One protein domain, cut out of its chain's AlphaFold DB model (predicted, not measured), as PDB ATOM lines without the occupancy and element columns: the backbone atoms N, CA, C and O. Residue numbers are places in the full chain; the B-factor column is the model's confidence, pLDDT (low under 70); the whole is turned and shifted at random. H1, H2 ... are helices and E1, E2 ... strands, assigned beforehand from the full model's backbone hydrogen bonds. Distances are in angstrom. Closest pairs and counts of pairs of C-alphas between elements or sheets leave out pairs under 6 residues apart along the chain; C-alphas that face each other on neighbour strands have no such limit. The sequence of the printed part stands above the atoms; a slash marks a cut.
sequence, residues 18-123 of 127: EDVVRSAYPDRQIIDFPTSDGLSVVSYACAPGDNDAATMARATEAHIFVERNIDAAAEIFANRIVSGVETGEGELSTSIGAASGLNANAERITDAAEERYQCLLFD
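Overview. This is residues 18 to 123 of the 127 residues of an uncharacterized protein of Cognatiyoonia koreensis (UniProt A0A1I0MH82). A long helical hairpin, H2 and H3, has a small sheet packed at the end where H2 begins and H3 ends; short H1 grazes the sheet. The 106 printed residues run H1, E1, E2, H2, H3, E3, mostly helix, with sheet order E1 - E2 - E3, antiparallel. The whole is a loose rod of 55 by 26 by 24 A, radius of gyration of the C-alphas 16.7 A.

Arrangement. H1, residues 18 to 24, only grazes the sheet. E1, residues 29 to 34, and E2, residues 41 to 46, form a hairpin; N 31 and O 44 are 2.9 A apart. H2, residues 52 to 86, lies over both, its height over the sheet 7.1 A: two layers, a helix on one face of a sheet. H3, residues 91 to 117, touches H2, closest C-alphas Ala 62 and Ala 113 at 5.6 A, a shallow tilt of 18 degrees, opposite ways. E3, residues 119 to 122, neighbours E2; N 45 and O 120 are 2.9 A apart. Every helix O i to N i+4 pair is within hydrogen-bond range.

Along the chain. H1 begins at C-alpha 18 (-21.365, 30.165, 26.642). H2 measures 50.8 A, H3 37.9 A. E3 ends at C-alpha 122 (-23.868, 28.907, 33.857).

Size, cuts and confidence. The printed part has no cut and no long link. Residues 37 and 89 to 98 have pLDDT under 70.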
ATOM      1  N   GLU A  18     -20.261  30.111  27.593       83.50
ATOM      2  CA  GLU A  18     -21.365  30.165  26.642       83.50
ATOM      3  C   GLU A  18     -21.125  29.271  25.415       83.50
ATOM      4  O   GLU A  18     -21.999  28.485  25.058       83.50
ATOM      5  N   ASP A  19     -19.939  29.314  24.799       85.88
ATOM      6  CA  ASP A  19     -19.609  28.461  23.646       85.88
ATOM      7  C   ASP A  19     -19.682  26.971  24.002       85.88
ATOM      8  O   ASP A  19     -20.186  26.155  23.224       85.88
ATOM      9  N   VAL A  20     -19.205  26.607  25.196       86.56
ATOM     10  CA  VAL A  20     -19.279  25.230  25.701       86.56
ATOM     11  C   VAL A  20     -20.734  24.819  25.906       86.56
ATOM     12  O   VAL A  20     -21.134  23.743  25.459       86.56
ATOM     13  N   VAL A  21     -21.541  25.677  26.531       89.06
ATOM     14  CA  VAL A  21     -22.961  25.414  26.794       89.06
ATOM     15  C   VAL A  21     -23.759  25.329  25.493       89.06
ATOM     16  O   VAL A  21     -24.520  24.381  25.326       89.06
ATOM     17  N   ARG A  22     -23.542  26.234  24.531       88.75
ATOM     18  CA  ARG A  22     -24.179  26.198  23.202       88.75
ATOM     19  C   ARG A  22     -23.819  24.938  22.424       88.75
ATOM     20  O   ARG A  22     -24.656  24.401  21.705       88.75
ATOM     21  N   SER A  23     -22.584  24.463  22.564       90.06
ATOM     22  CA  SER A  23     -22.129  23.216  21.944       90.06
ATOM     23  C   SER A  23     -22.757  21.981  22.603       90.06
ATOM     24  O   SER A  23     -23.185  21.057  21.912       90.06
ATOM     25  N   ALA A  24     -22.842  21.964  23.937       91.69
ATOM     26  CA  ALA A  24     -23.380  20.841  24.703       91.69
ATOM     27  C   ALA A  24     -24.917  20.757  24.668       91.69
ATOM     28  O   ALA A  24     -25.469  19.657  24.691       91.69
ATOM     29  N   TYR A  25     -25.595  21.903  24.588       92.38
ATOM     30  CA  TYR A  25     -27.051  22.038  24.663       92.38
ATOM     31  C   TYR A  25     -27.594  22.932  23.531       92.38
ATOM     32  O   TYR A  25     -28.137  24.009  23.788       92.38
ATOM     33  N   PRO A  26     -27.449  22.512  22.261       93.62
ATOM     34  CA  PRO A  26     -27.763  23.350  21.100       93.62
ATOM     35  C   PRO A  26     -29.260  23.643  20.924       93.62
ATOM     36  O   PRO A  26     -29.635  24.517  20.146       93.62
ATOM     37  N   ASP A  27     -30.122  22.892  21.603       94.06
ATOM     38  CA  ASP A  27     -31.578  23.019  21.580       94.06
ATOM     39  C   ASP A  27     -32.123  23.969  22.657       94.06
ATOM     40  O   ASP A  27     -33.316  24.283  22.653       94.06
ATOM     41  N   ARG A  28     -31.269  24.439  23.572       95.75
ATOM     42  CA  ARG A  28     -31.671  25.295  24.688       95.75
ATOM     43  C   ARG A  28     -31.606  26.777  24.332       95.75
ATOM     44  O   ARG A  28     -30.703  27.235  23.637       95.75
ATOM     45  N   GLN A  29     -32.563  27.540  24.853       94.81
ATOM     46  CA  GLN A  29     -32.568  28.997  24.764       94.81
ATOM     47  C   GLN A  29     -31.706  29.579  25.886       94.81
ATOM     48  O   GLN A  29     -31.888  29.211  27.049       94.81
ATOM     49  N   ILE A  30     -30.795  30.487  25.538       94.44
ATOM     50  CA  ILE A  30     -30.006  31.237  26.519       94.44
ATOM     51  C   ILE A  30     -30.793  32.470  26.946       94.44
ATOM     52  O   ILE A  30     -31.271  33.231  26.102       94.44
ATOM     53  N   ILE A  31     -30.956  32.627  28.257       94.75
ATOM     54  CA  ILE A  31     -31.686  33.729  28.872       94.75
ATOM     55  C   ILE A  31     -30.821  34.335  29.970       94.75
ATOM     56  O   ILE A  31     -30.393  33.640  30.893       94.75
ATOM     57  N   ASP A  32     -30.629  35.644  29.871       93.69
ATOM     58  CA  ASP A  32     -29.766  36.425  30.743       93.69
ATOM     59  C   ASP A  32     -30.584  37.267  31.719       93.69
ATOM     60  O   ASP A  32     -31.528  37.962  31.330       93.69
ATOM     61  N   PHE A  33     -30.177  37.249  32.985       91.50
ATOM     62  CA  PHE A  33     -30.736  38.098  34.029       91.50
ATOM     63  C   PHE A  33     -29.635  38.979  34.622       91.50
ATOM     64  O   PHE A  33     -28.574  38.467  34.988       91.50
ATOM     65  N   PRO A  34     -29.847  40.300  34.746       85.94
ATOM     66  CA  PRO A  34     -28.930  41.136  35.503       85.94
ATOM     67  C   PRO A  34     -28.993  40.747  36.983       85.94
ATOM     68  O   PRO A  34     -30.080  40.557  37.532       85.94
ATOM     69  N   THR A  35     -27.840  40.670  37.643       75.50
ATOM     70  CA  THR A  35     -27.801  40.523  39.101       75.50
ATOM     71  C   THR A  35     -28.368  41.756  39.788       75.50
ATOM     72  O   THR A  35     -28.408  42.856  39.229       75.50
ATOM     73  N   SER A  36     -28.777  41.583  41.043       71.12
ATOM     74  CA  SER A  36     -29.337  42.651  41.877       71.12
ATOM     75  C   SER A  36     -28.399  43.857  42.067       71.12
ATOM     76  O   SER A  36     -28.877  44.978  42.243       71.12
ATOM     77  N   ASP A  37     -27.078  43.659  41.976       69.94
ATOM     78  CA  ASP A  37     -26.064  44.724  42.019       69.94
ATOM     79  C   ASP A  37     -25.870  45.464  40.678       69.94
ATOM     80  O   ASP A  37     -25.208  46.503  40.637       69.94
ATOM     81  N   GLY A  38     -26.449  44.957  39.584       72.19
ATOM     82  CA  GLY A  38     -26.314  45.498  38.230       72.19
ATOM     83  C   GLY A  38     -24.913  45.374  37.620       72.19
ATOM     84  O   GLY A  38     -24.662  45.966  36.571       72.19
ATOM     85  N   LEU A  39     -23.994  44.646  38.267       72.81
ATOM     86  CA  LEU A  39     -22.595  44.499  37.847       72.81
ATOM     87  C   LEU A  39     -22.307  43.152  37.178       72.81
ATOM     88  O   LEU A  39     -21.253  42.990  36.558       72.81
ATOM     89  N   SER A  40     -23.219  42.189  37.300       79.38
ATOM     90  CA  SER A  40     -23.105  40.871  36.678       79.38
ATOM     91  C   SER A  40     -24.325  40.538  35.835       79.38
ATOM     92  O   SER A  40     -25.413  41.090  36.007       79.38
ATOM     93  N   VAL A  41     -24.127  39.566  34.953       85.94
ATOM     94  CA  VAL A  41     -25.200  38.828  34.301       85.94
ATOM     95  C   VAL A  41     -25.125  37.388  34.788       85.94
ATOM     96  O   VAL A  41     -24.038  36.851  34.996       85.94
ATOM     97  N   VAL A  42     -26.292  36.799  35.012       88.81
ATOM     98  CA  VAL A  42     -26.482  35.391  35.339       88.81
ATOM     99  C   VAL A  42     -27.229  34.768  34.171       88.81
ATOM    100  O   VAL A  42     -28.330  35.212  33.838       88.81
ATOM    101  N   SER A  43     -26.632  33.748  33.562       93.00
ATOM    102  CA  SER A  43     -27.132  33.158  32.323       93.00
ATOM    103  C   SER A  43     -27.696  31.761  32.561       93.00
ATOM    104  O   SER A  43     -27.159  30.962  33.332       93.00
ATOM    105  N   TYR A  44     -28.802  31.462  31.881       94.44
ATOM    106  CA  TYR A  44     -29.480  30.172  31.947       94.44
ATOM    107  C   TYR A  44     -29.633  29.576  30.557       94.44
ATOM    108  O   TYR A  44     -30.134  30.238  29.654       94.44
ATOM    109  N   ALA A  45     -29.277  28.304  30.400       96.50
ATOM    110  CA  ALA A  45     -29.626  27.514  29.229       96.50
ATOM    111  C   ALA A  45     -30.881  26.693  29.537       96.50
ATOM    112  O   ALA A  45     -30.826  25.667  30.227       96.50
ATOM    113  N   CYS A  46     -32.023  27.146  29.025       97.12
ATOM    114  CA  CYS A  46     -33.331  26.562  29.296       97.12
ATOM    115  C   CYS A  46     -33.829  25.693  28.142       97.12
ATOM    116  O   CYS A  46     -33.778  26.094  26.979       97.12
ATOM    117  N   ALA A  47     -34.388  24.524  28.462       97.19
ATOM    118  CA  ALA A  47     -35.154  23.746  27.495       97.19
ATOM    119  C   ALA A  47     -36.304  24.603  26.920       97.19
ATOM    120  O   ALA A  47     -36.883  25.408  27.658       97.19
ATOM    121  N   PRO A  48     -36.668  24.444  25.638       95.69
ATOM    122  CA  PRO A  48     -37.777  25.187  25.051       95.69
ATOM    123  C   PRO A  48     -39.116  24.767  25.680       95.69
ATOM    124  O   PRO A  48     -39.364  23.590  25.943       95.69
ATOM    125  N   GLY A  49     -39.979  25.739  25.977       92.69
ATOM    126  CA  GLY A  49     -41.382  25.513  26.334       92.69
ATOM    127  C   GLY A  49     -42.304  25.506  25.111       92.69
ATOM    128  O   GLY A  49     -41.849  25.581  23.972       92.69
ATOM    129  N   ASP A  50     -43.618  25.485  25.355       95.06
ATOM    130  CA  ASP A  50     -44.643  25.559  24.295       95.06
ATOM    131  C   ASP A  50     -44.525  26.830  23.433       95.06
ATOM    132  O   ASP A  50     -44.993  26.876  22.296       95.06
ATOM    133  N   ASN A  51     -43.940  27.887  23.999       95.88
ATOM    134  CA  ASN A  51     -43.608  29.147  23.347       95.88
ATOM    135  C   ASN A  51     -42.536  29.895  24.161       95.88
ATOM    136  O   ASN A  51     -42.275  29.558  25.319       95.88
ATOM    137  N   ASP A  52     -41.963  30.951  23.581       95.19
ATOM    138  CA  ASP A  52     -40.890  31.733  24.213       95.19
ATOM    139  C   ASP A  52     -41.317  32.386  25.533       95.19
ATOM    140  O   ASP A  52     -40.524  32.470  26.469       95.19
ATOM    141  N   ALA A  53     -42.584  32.795  25.658       96.44
ATOM    142  CA  ALA A  53     -43.090  33.369  26.903       96.44
ATOM    143  C   ALA A  53     -43.124  32.329  28.037       96.44
ATOM    144  O   ALA A  53     -42.801  32.659  29.177       96.44
ATOM    145  N   ALA A  54     -43.458  31.072  27.729       96.50
ATOM    146  CA  ALA A  54     -43.398  29.972  28.686       96.50
ATOM    147  C   ALA A  54     -41.950  29.649  29.092       96.50
ATOM    148  O   ALA A  54     -41.681  29.453  30.278       96.50
ATOM    149  N   THR A  55     -41.012  29.651  28.136       97.12
ATOM    150  CA  THR A  55     -39.578  29.482  28.426       97.12
ATOM    151  C   THR A  55     -39.068  30.597  29.345       97.12
ATOM    152  O   THR A  55     -38.456  30.312  30.372       97.12
ATOM    153  N   MET A  56     -39.384  31.858  29.037       96.88
ATOM    154  CA  MET A  56     -38.986  33.026  29.830       96.88
ATOM    155  C   MET A  56     -39.587  33.017  31.240       96.88
ATOM    156  O   MET A  56     -38.894  33.323  32.212       96.88
ATOM    157  N   ALA A  57     -40.862  32.642  31.381       96.81
ATOM    158  CA  ALA A  57     -41.506  32.527  32.689       96.81
ATOM    159  C   ALA A  57     -40.798  31.484  33.566       96.81
ATOM    160  O   ALA A  57     -40.477  31.759  34.721       96.81
ATOM    161  N   ARG A  58     -40.471  30.321  32.995       96.69
ATOM    162  CA  ARG A  58     -39.739  29.264  33.696       96.69
ATOM    163  C   ARG A  58     -38.309  29.676  34.053       96.69
ATOM    164  O   ARG A  58     -37.880  29.429  35.175       96.69
ATOM    165  N   ALA A  59     -37.607  30.353  33.147       96.94
ATOM    166  CA  ALA A  59     -36.284  30.915  33.414       96.94
ATOM    167  C   ALA A  59     -36.322  31.947  34.553       96.94
ATOM    168  O   ALA A  59     -35.464  31.943  35.429       96.94
ATOM    169  N   THR A  60     -37.365  32.780  34.593       96.44
ATOM    170  CA  THR A  60     -37.577  33.757  35.671       96.44
ATOM    171  C   THR A  60     -37.804  33.062  37.014       96.44
ATOM    172  O   THR A  60     -37.232  33.463  38.025       96.44
ATOM    173  N   GLU A  61     -38.608  31.995  37.046       97.12
ATOM    174  CA  GLU A  61     -38.804  31.198  38.262       97.12
ATOM    175  C   GLU A  61     -37.513  30.511  38.722       97.12
ATOM    176  O   GLU A  61     -37.232  30.503  39.924       97.12
ATOM    177  N   ALA A  62     -36.718  29.983  37.785       96.06
ATOM    178  CA  ALA A  62     -35.406  29.413  38.070       96.06
ATOM    179  C   ALA A  62     -34.469  30.466  38.677       96.06
ATOM    180  O   ALA A  62     -33.877  30.220  39.726       96.06
ATOM    181  N   HIS A  63     -34.410  31.660  38.083       94.38
ATOM    182  CA  HIS A  63     -33.589  32.761  38.576       94.38
ATOM    183  C   HIS A  63     -33.981  33.190  39.993       94.38
ATOM    184  O   HIS A  63     -33.139  33.213  40.887       94.38
ATOM    185  N   ILE A  64     -35.274  33.423  40.242       93.75
ATOM    186  CA  ILE A  64     -35.781  33.772  41.580       93.75
ATOM    187  C   ILE A  64     -35.483  32.658  42.594       93.75
ATOM    188  O   ILE A  64     -35.171  32.932  43.756       93.75
ATOM    189  N   PHE A  65     -35.606  31.393  42.183       94.38
ATOM    190  CA  PHE A  65     -35.276  30.259  43.037       94.38
ATOM    191  C   PHE A  65     -33.790  30.253  43.405       94.38
ATOM    192  O   PHE A  65     -33.477  30.107  44.588       94.38
ATOM    193  N   VAL A  66     -32.899  30.407  42.428       91.69
ATOM    194  CA  VAL A  66     -31.449  30.408  42.645       91.69
ATOM    195  C   VAL A  66     -31.045  31.564  43.556       91.69
ATOM    196  O   VAL A  66     -30.480  31.296  44.613       91.69
ATOM    197  N   GLU A  67     -31.422  32.805  43.225       88.50
ATOM    198  CA  GLU A  67     -31.093  34.005  44.015       88.50
ATOM    199  C   GLU A  67     -31.509  33.835  45.479       88.50
ATOM    200  O   GLU A  67     -30.682  33.896  46.386       88.50
ATOM    201  N   ARG A  68     -32.778  33.480  45.726       90.19
ATOM    202  CA  ARG A  68     -33.297  33.326  47.093       90.19
ATOM    203  C   ARG A  68     -32.540  32.267  47.897       90.19
ATOM    204  O   ARG A  68     -32.372  32.418  49.106       90.19
ATOM    205  N   ASN A  69     -32.161  31.156  47.267       88.88
ATOM    206  CA  ASN A  69     -31.463  30.084  47.975       88.88
ATOM    207  C   ASN A  69     -29.974  30.397  48.174       88.88
ATOM    208  O   ASN A  69     -29.424  30.004  49.203       88.88
ATOM    209  N   ILE A  70     -29.335  31.105  47.237       85.25
ATOM    210  CA  ILE A  70     -27.961  31.590  47.396       85.25
ATOM    211  C   ILE A  70     -27.904  32.625  48.520       85.25
ATOM    212  O   ILE A  70     -27.071  32.480  49.413       85.25
ATOM    213  N   ASP A  71     -28.830  33.583  48.553       84.88
ATOM    214  CA  ASP A  71     -28.919  34.586  49.619       84.88
ATOM    215  C   ASP A  71     -29.101  33.933  50.994       84.88
ATOM    216  O   ASP A  71     -28.369  34.231  51.941       84.88
ATOM    217  N   ALA A  72     -30.018  32.967  51.100       85.44
ATOM    218  CA  ALA A  72     -30.224  32.220  52.339       85.44
ATOM    219  C   ALA A  72     -28.970  31.426  52.755       85.44
ATOM    220  O   ALA A  72     -28.633  31.352  53.939       85.44
ATOM    221  N   ALA A  73     -28.252  30.833  51.795       83.00
ATOM    222  CA  ALA A  73     -27.001  30.133  52.067       83.00
ATOM    223  C   ALA A  73     -25.889  31.097  52.519       83.00
ATOM    224  O   ALA A  73     -25.139  30.761  53.440       83.00
ATOM    225  N   ALA A  74     -25.808  32.287  51.919       82.00
ATOM    226  CA  ALA A  74     -24.862  33.337  52.282       82.00
ATOM    227  C   ALA A  74     -25.125  33.879  53.696       82.00
ATOM    228  O   ALA A  74     -24.182  34.059  54.465       82.00
ATOM    229  N   GLU A  75     -26.389  34.057  54.088       85.19
ATOM    230  CA  GLU A  75     -26.758  34.477  55.445       85.19
ATOM    231  C   GLU A  75     -26.362  33.425  56.497       85.19
ATOM    232  O   GLU A  75     -25.747  33.741  57.519       85.19
ATOM    233  N   ILE A  76     -26.638  32.143  56.230       80.62
ATOM    234  CA  ILE A  76     -26.208  31.034  57.098       80.62
ATOM    235  C   ILE A  76     -24.679  30.998  57.215       80.62
ATOM    236  O   ILE A  76     -24.139  30.763  58.299       80.62
ATOM    237  N   PHE A  77     -23.979  31.221  56.104       80.56
ATOM    238  CA  PHE A  77     -22.524  31.262  56.062       80.56
ATOM    239  C   PHE A  77     -21.959  32.426  56.887       80.56
ATOM    240  O   PHE A  77     -21.082  32.200  57.723       80.56
ATOM    241  N   ALA A  78     -22.491  33.638  56.719       82.62
ATOM    242  CA  ALA A  78     -22.071  34.815  57.474       82.62
ATOM    243  C   ALA A  78     -22.225  34.586  58.985       82.62
ATOM    244  O   ALA A  78     -21.284  34.810  59.747       82.62
ATOM    245  N   ASN A  79     -23.365  34.028  59.405       81.50
ATOM    246  CA  ASN A  79     -23.610  33.682  60.803       81.50
ATOM    247  C   ASN A  79     -22.607  32.646  61.338       81.50
ATOM    248  O   ASN A  79     -22.111  32.793  62.452       81.50
ATOM    249  N   ARG A  80     -22.249  31.623  60.546       79.81
ATOM    250  CA  ARG A  80     -21.248  30.618  60.951       79.81
ATOM    251  C   ARG A  80     -19.858  31.207  61.147       79.81
ATOM    252  O   ARG A  80     -19.184  30.818  62.096       79.81
ATOM    253  N   ILE A  81     -19.431  32.122  60.278       80.06
ATOM    254  CA  ILE A  81     -18.132  32.788  60.435       80.06
ATOM    255  C   ILE A  81     -18.111  33.610  61.719       80.06
ATOM    256  O   ILE A  81     -17.192  33.449  62.518       80.06
ATOM    257  N   VAL A  82     -19.135  34.440  61.939       81.06
ATOM    258  CA  VAL A  82     -19.233  35.276  63.144       81.06
ATOM    259  C   VAL A  82     -19.199  34.408  64.404       81.06
ATOM    260  O   VAL A  82     -18.365  34.638  65.275       81.06
ATOM    261  N   SER A  83     -20.018  33.352  64.470       78.38
ATOM    262  CA  SER A  83     -20.043  32.458  65.632       78.38
ATOM    263  C   SER A  83     -18.739  31.680  65.838       78.38
ATOM    264  O   SER A  83     -18.321  31.520  66.979       78.38
ATOM    265  N   GLY A  84     -18.078  31.206  64.775       72.69
ATOM    266  CA  GLY A  84     -16.803  30.482  64.895       72.69
ATOM    267  C   GLY A  84     -15.669  31.368  65.418       72.69
ATOM    268  O   GLY A  84     -14.856  30.938  66.237       72.69
ATOM    269  N   VAL A  85     -15.651  32.643  65.017       76.12
ATOM    270  CA  VAL A  85     -14.709  33.630  65.564       76.12
ATOM    271  C   VAL A  85     -14.994  33.894  67.048       76.12
ATOM    272  O   VAL A  85     -14.060  33.934  67.849       76.12
ATOM    273  N   GLU A  86     -16.265  34.015  67.443       78.44
ATOM    274  CA  GLU A  86     -16.666  34.217  68.844       78.44
ATOM    275  C   GLU A  86     -16.310  33.031  69.757       78.44
ATOM    276  O   GLU A  86     -15.964  33.233  70.924       78.44
ATOM    277  N   THR A  87     -16.357  31.796  69.248       80.25
ATOM    278  CA  THR A  87     -16.018  30.577  70.008       80.25
ATOM    279  C   THR A  87     -14.520  30.259  70.031       80.25
ATOM    280  O   THR A  87     -14.107  29.310  70.701       80.25
ATOM    281  N   GLY A  88     -13.689  31.062  69.357       71.69
ATOM    282  CA  GLY A  88     -12.235  30.901  69.323       71.69
ATOM    283  C   GLY A  88     -11.738  29.863  68.312       71.69
ATOM    284  O   GLY A  88     -10.557  29.507  68.336       71.69
ATOM    285  N   GLU A  89     -12.603  29.388  67.412       67.31
ATOM    286  CA  GLU A  89     -12.188  28.638  66.229       67.31
ATOM    287  C   GLU A  89     -11.531  29.636  65.268       67.31
ATOM    288  O   GLU A  89     -12.192  30.495  64.686       67.31
ATOM    289  N   GLY A  90     -10.198  29.587  65.164       63.28
ATOM    290  CA  GLY A  90      -9.414  30.569  64.413       63.28
ATOM    291  C   GLY A  90     -10.009  30.901  63.036       63.28
ATOM    292  O   GLY A  90     -10.440  30.014  62.296       63.28
ATOM    293  N   GLU A  91      -9.993  32.190  62.689       66.94
ATOM    294  CA  GLU A  91     -10.669  32.776  61.519       66.94
ATOM    295  C   GLU A  91     -10.404  32.004  60.214       66.94
ATOM    296  O   GLU A  91     -11.312  31.783  59.414       66.94
ATOM    297  N   LEU A  92      -9.179  31.500  60.030       66.50
ATOM    298  CA  LEU A  92      -8.764  30.784  58.823       66.50
ATOM    299  C   LEU A  92      -9.459  29.417  58.654       66.50
ATOM    300  O   LEU A  92      -9.904  29.083  57.557       66.50
ATOM    301  N   SER A  93      -9.572  28.621  59.725       62.41
ATOM    302  CA  SER A  93     -10.216  27.296  59.681       62.41
ATOM    303  C   SER A  93     -11.720  27.400  59.451       62.41
ATOM    304  O   SER A  93     -12.277  26.639  58.656       62.41
ATOM    305  N   THR A  94     -12.355  28.383  60.088       68.56
ATOM    306  CA  THR A  94     -13.786  28.662  59.941       68.56
ATOM    307  C   THR A  94     -14.091  29.123  58.517       68.56
ATOM    308  O   THR A  94     -15.013  28.610  57.889       68.56
ATOM    309  N   SER A  95     -13.252  30.000  57.956       67.69
ATOM    310  CA  SER A  95     -13.398  30.505  56.586       67.69
ATOM    311  C   SER A  95     -13.278  29.404  55.526       67.69
ATOM    312  O   SER A  95     -14.114  29.323  54.628       67.69
ATOM    313  N   ILE A  96     -12.274  28.523  55.632       68.25
ATOM    314  CA  ILE A  96     -12.045  27.447  54.649       68.25
ATOM    315  C   ILE A  96     -13.182  26.415  54.681       68.25
ATOM    316  O   ILE A  96     -13.724  26.055  53.633       68.25
ATOM    317  N   GLY A  97     -13.563  25.945  55.876       67.88
ATOM    318  CA  GLY A  97     -14.646  24.968  56.024       67.88
ATOM    319  C   GLY A  97     -15.990  25.529  55.567       67.88
ATOM    320  O   GLY A  97     -16.764  24.849  54.889       67.88
ATOM    321  N   ALA A  98     -16.245  26.801  55.869       69.44
ATOM    322  CA  ALA A  98     -17.446  27.473  55.423       69.44
ATOM    323  C   ALA A  98     -17.456  27.653  53.890       69.44
ATOM    324  O   ALA A  98     -18.502  27.445  53.277       69.44
ATOM    325  N   ALA A  99     -16.323  27.989  53.256       71.88
ATOM    326  CA  ALA A  99     -16.247  28.217  51.807       71.88
ATOM    327  C   ALA A  99     -16.515  26.932  51.009       71.88
ATOM    328  O   ALA A  99     -17.270  26.945  50.038       71.88
ATOM    329  N   SER A 100     -15.970  25.798  51.463       72.12
ATOM    330  CA  SER A 100     -16.277  24.487  50.875       72.12
ATOM    331  C   SER A 100     -17.768  24.141  50.996       72.12
ATOM    332  O   SER A 100     -18.369  23.660  50.036       72.12
ATOM    333  N   GLY A 101     -18.386  24.445  52.144       75.00
ATOM    334  CA  GLY A 101     -19.826  24.269  52.339       75.00
ATOM    335  C   GLY A 101     -20.678  25.183  51.455       75.00
ATOM    336  O   GLY A 101     -21.740  24.763  50.998       75.00
ATOM    337  N   LEU A 102     -20.217  26.407  51.185       77.62
ATOM    338  CA  LEU A 102     -20.898  27.346  50.296       77.62
ATOM    339  C   LEU A 102     -20.892  26.845  48.845       77.62
ATOM    340  O   LEU A 102     -21.949  26.829  48.222       77.62
ATOM    341  N   ASN A 103     -19.750  26.363  48.343       79.62
ATOM    342  CA  ASN A 103     -19.658  25.828  46.981       79.62
ATOM    343  C   ASN A 103     -20.566  24.602  46.785       79.62
ATOM    344  O   ASN A 103     -21.367  24.563  45.858       79.62
ATOM    345  N   ALA A 104     -20.529  23.646  47.721       83.88
ATOM    346  CA  ALA A 104     -21.405  22.474  47.675       83.88
ATOM    347  C   ALA A 104     -22.900  22.837  47.797       83.88
ATOM    348  O   ALA A 104     -23.768  22.112  47.314       83.88
ATOM    349  N   ASN A 105     -23.236  23.944  48.467       84.69
ATOM    350  CA  ASN A 105     -24.608  24.446  48.490       84.69
ATOM    351  C   ASN A 105     -25.000  25.073  47.155       84.69
ATOM    352  O   ASN A 105     -26.100  24.796  46.687       84.69
ATOM    353  N   ALA A 106     -24.121  25.883  46.560       85.88
ATOM    354  CA  ALA A 106     -24.356  26.507  45.264       85.88
ATOM    355  C   ALA A 106     -24.605  25.445  44.182       85.88
ATOM    356  O   ALA A 106     -25.643  25.498  43.534       85.88
ATOM    357  N   GLU A 107     -23.749  24.421  44.091       87.12
ATOM    358  CA  GLU A 107     -23.918  23.294  43.156       87.12
ATOM    359  C   GLU A 107     -25.272  22.587  43.338       87.12
ATOM    360  O   GLU A 107     -26.020  22.377  42.386       87.12
ATOM    361  N   ARG A 108     -25.672  22.289  44.582       89.81
ATOM    362  CA  ARG A 108     -26.984  21.666  44.839       89.81
ATOM    363  C   ARG A 108     -28.158  22.568  44.462       89.81
ATOM    364  O   ARG A 108     -29.212  22.062  44.089       89.81
ATOM    365  N   ILE A 109     -28.017  23.883  44.621       90.56
ATOM    366  CA  ILE A 109     -29.056  24.847  44.244       90.56
ATOM    367  C   ILE A 109     -29.184  24.901  42.722       90.56
ATOM    368  O   ILE A 109     -30.307  24.887  42.220       90.56
ATOM    369  N   THR A 110     -28.064  24.919  41.995       91.06
ATOM    370  CA  THR A 110     -28.064  24.921  40.528       91.06
ATOM    371  C   THR A 110     -28.618  23.623  39.958       91.06
ATOM    372  O   THR A 110     -29.450  23.673  39.056       91.06
ATOM    373  N   ASP A 111     -28.262  22.476  40.540       93.25
ATOM    374  CA  ASP A 111     -28.795  21.172  40.132       93.25
ATOM    375  C   ASP A 111     -30.305  21.086  40.375       93.25
ATOM    376  O   ASP A 111     -31.061  20.650  39.508       93.25
ATOM    377  N   ALA A 112     -30.774  21.562  41.533       93.69
ATOM    378  CA  ALA A 112     -32.200  21.602  41.842       93.69
ATOM    379  C   ALA A 112     -32.972  22.560  40.919       93.69
ATOM    380  O   ALA A 112     -34.138  22.309  40.608       93.69
ATOM    381  N   ALA A 113     -32.346  23.659  40.487       93.69
ATOM    382  CA  ALA A 113     -32.938  24.571  39.516       93.69
ATOM    383  C   ALA A 113     -33.067  23.907  38.136       93.69
ATOM    384  O   ALA A 113     -34.141  23.970  37.536       93.69
ATOM    385  N   GLU A 114     -32.028  23.208  37.674       96.06
ATOM    386  CA  GLU A 114     -32.062  22.444  36.422       96.06
ATOM    387  C   GLU A 114     -33.104  21.318  36.476       96.06
ATOM    388  O   GLU A 114     -33.925  21.199  35.572       96.06
ATOM    389  N   GLU A 115     -33.152  20.532  37.552       96.69
ATOM    390  CA  GLU A 115     -34.129  19.446  37.703       96.69
ATOM    391  C   GLU A 115     -35.573  19.968  37.680       96.69
ATOM    392  O   GLU A 115     -36.452  19.392  37.032       96.69
ATOM    393  N   ARG A 116     -35.831  21.074  38.383       96.44
ATOM    394  CA  ARG A 116     -37.186  21.603  38.572       96.44
ATOM    395  C   ARG A 116     -37.677  22.451  37.405       96.44
ATOM    396  O   ARG A 116     -38.871  22.431  37.102       96.44
ATOM    397  N   TYR A 117     -36.788  23.229  36.800       97.19
ATOM    398  CA  TYR A 117     -37.135  24.248  35.810       97.19
ATOM    399  C   TYR A 117     -36.510  23.989  34.439       97.19
ATOM    400  O   TYR A 117     -36.775  24.747  33.509       97.19
ATOM    401  N   GLN A 118     -35.725  22.920  34.276       97.19
ATOM    402  CA  GLN A 118     -35.051  22.587  33.014       97.19
ATOM    403  C   GLN A 118     -34.208  23.761  32.492       97.19
ATOM    404  O   GLN A 118     -34.170  24.022  31.286       97.19
ATOM    405  N   CYS A 119     -33.618  24.512  33.422       96.62
ATOM    406  CA  CYS A 119     -32.795  25.684  33.180       96.62
ATOM    407  C   CYS A 119     -31.453  25.519  33.891       96.62
ATOM    408  O   CYS A 119     -31.380  25.582  35.121       96.62
ATOM    409  N   LEU A 120     -30.401  25.350  33.094       94.69
ATOM    410  CA  LEU A 120     -29.048  25.139  33.575       94.69
ATOM    411  C   LEU A 120     -28.412  26.499  33.801       94.69
ATOM    412  O   LEU A 120     -28.235  27.253  32.843       94.69
ATOM    413  N   LEU A 121     -28.051  26.792  35.046       92.50
ATOM    414  CA  LEU A 121     -27.255  27.969  35.353       92.50
ATOM    415  C   LEU A 121     -25.825  27.792  34.829       92.50
ATOM    416  O   LEU A 121     -25.203  26.758  35.071       92.50
ATOM    417  N   PHE A 122     -25.287  28.819  34.178       89.06
ATOM    418  CA  PHE A 122     -23.868  28.907  33.857       89.06
ATOM    419  C   PHE A 122     -23.348  30.337  34.050       89.06
ATOM    420  O   PHE A 122     -24.102  31.305  33.968       89.06
ATOM    421  N   ASP A 123     -22.053  30.457  34.340       75.62
ATOM    422  CA  ASP A 123     -21.363  31.737  34.511       75.62
ATOM    423  C   ASP A 123     -20.326  31.907  33.395       75.62
ATOM    424  O   ASP A 123     -19.521  31.009  33.135       75.62
TER     425      ASP A 123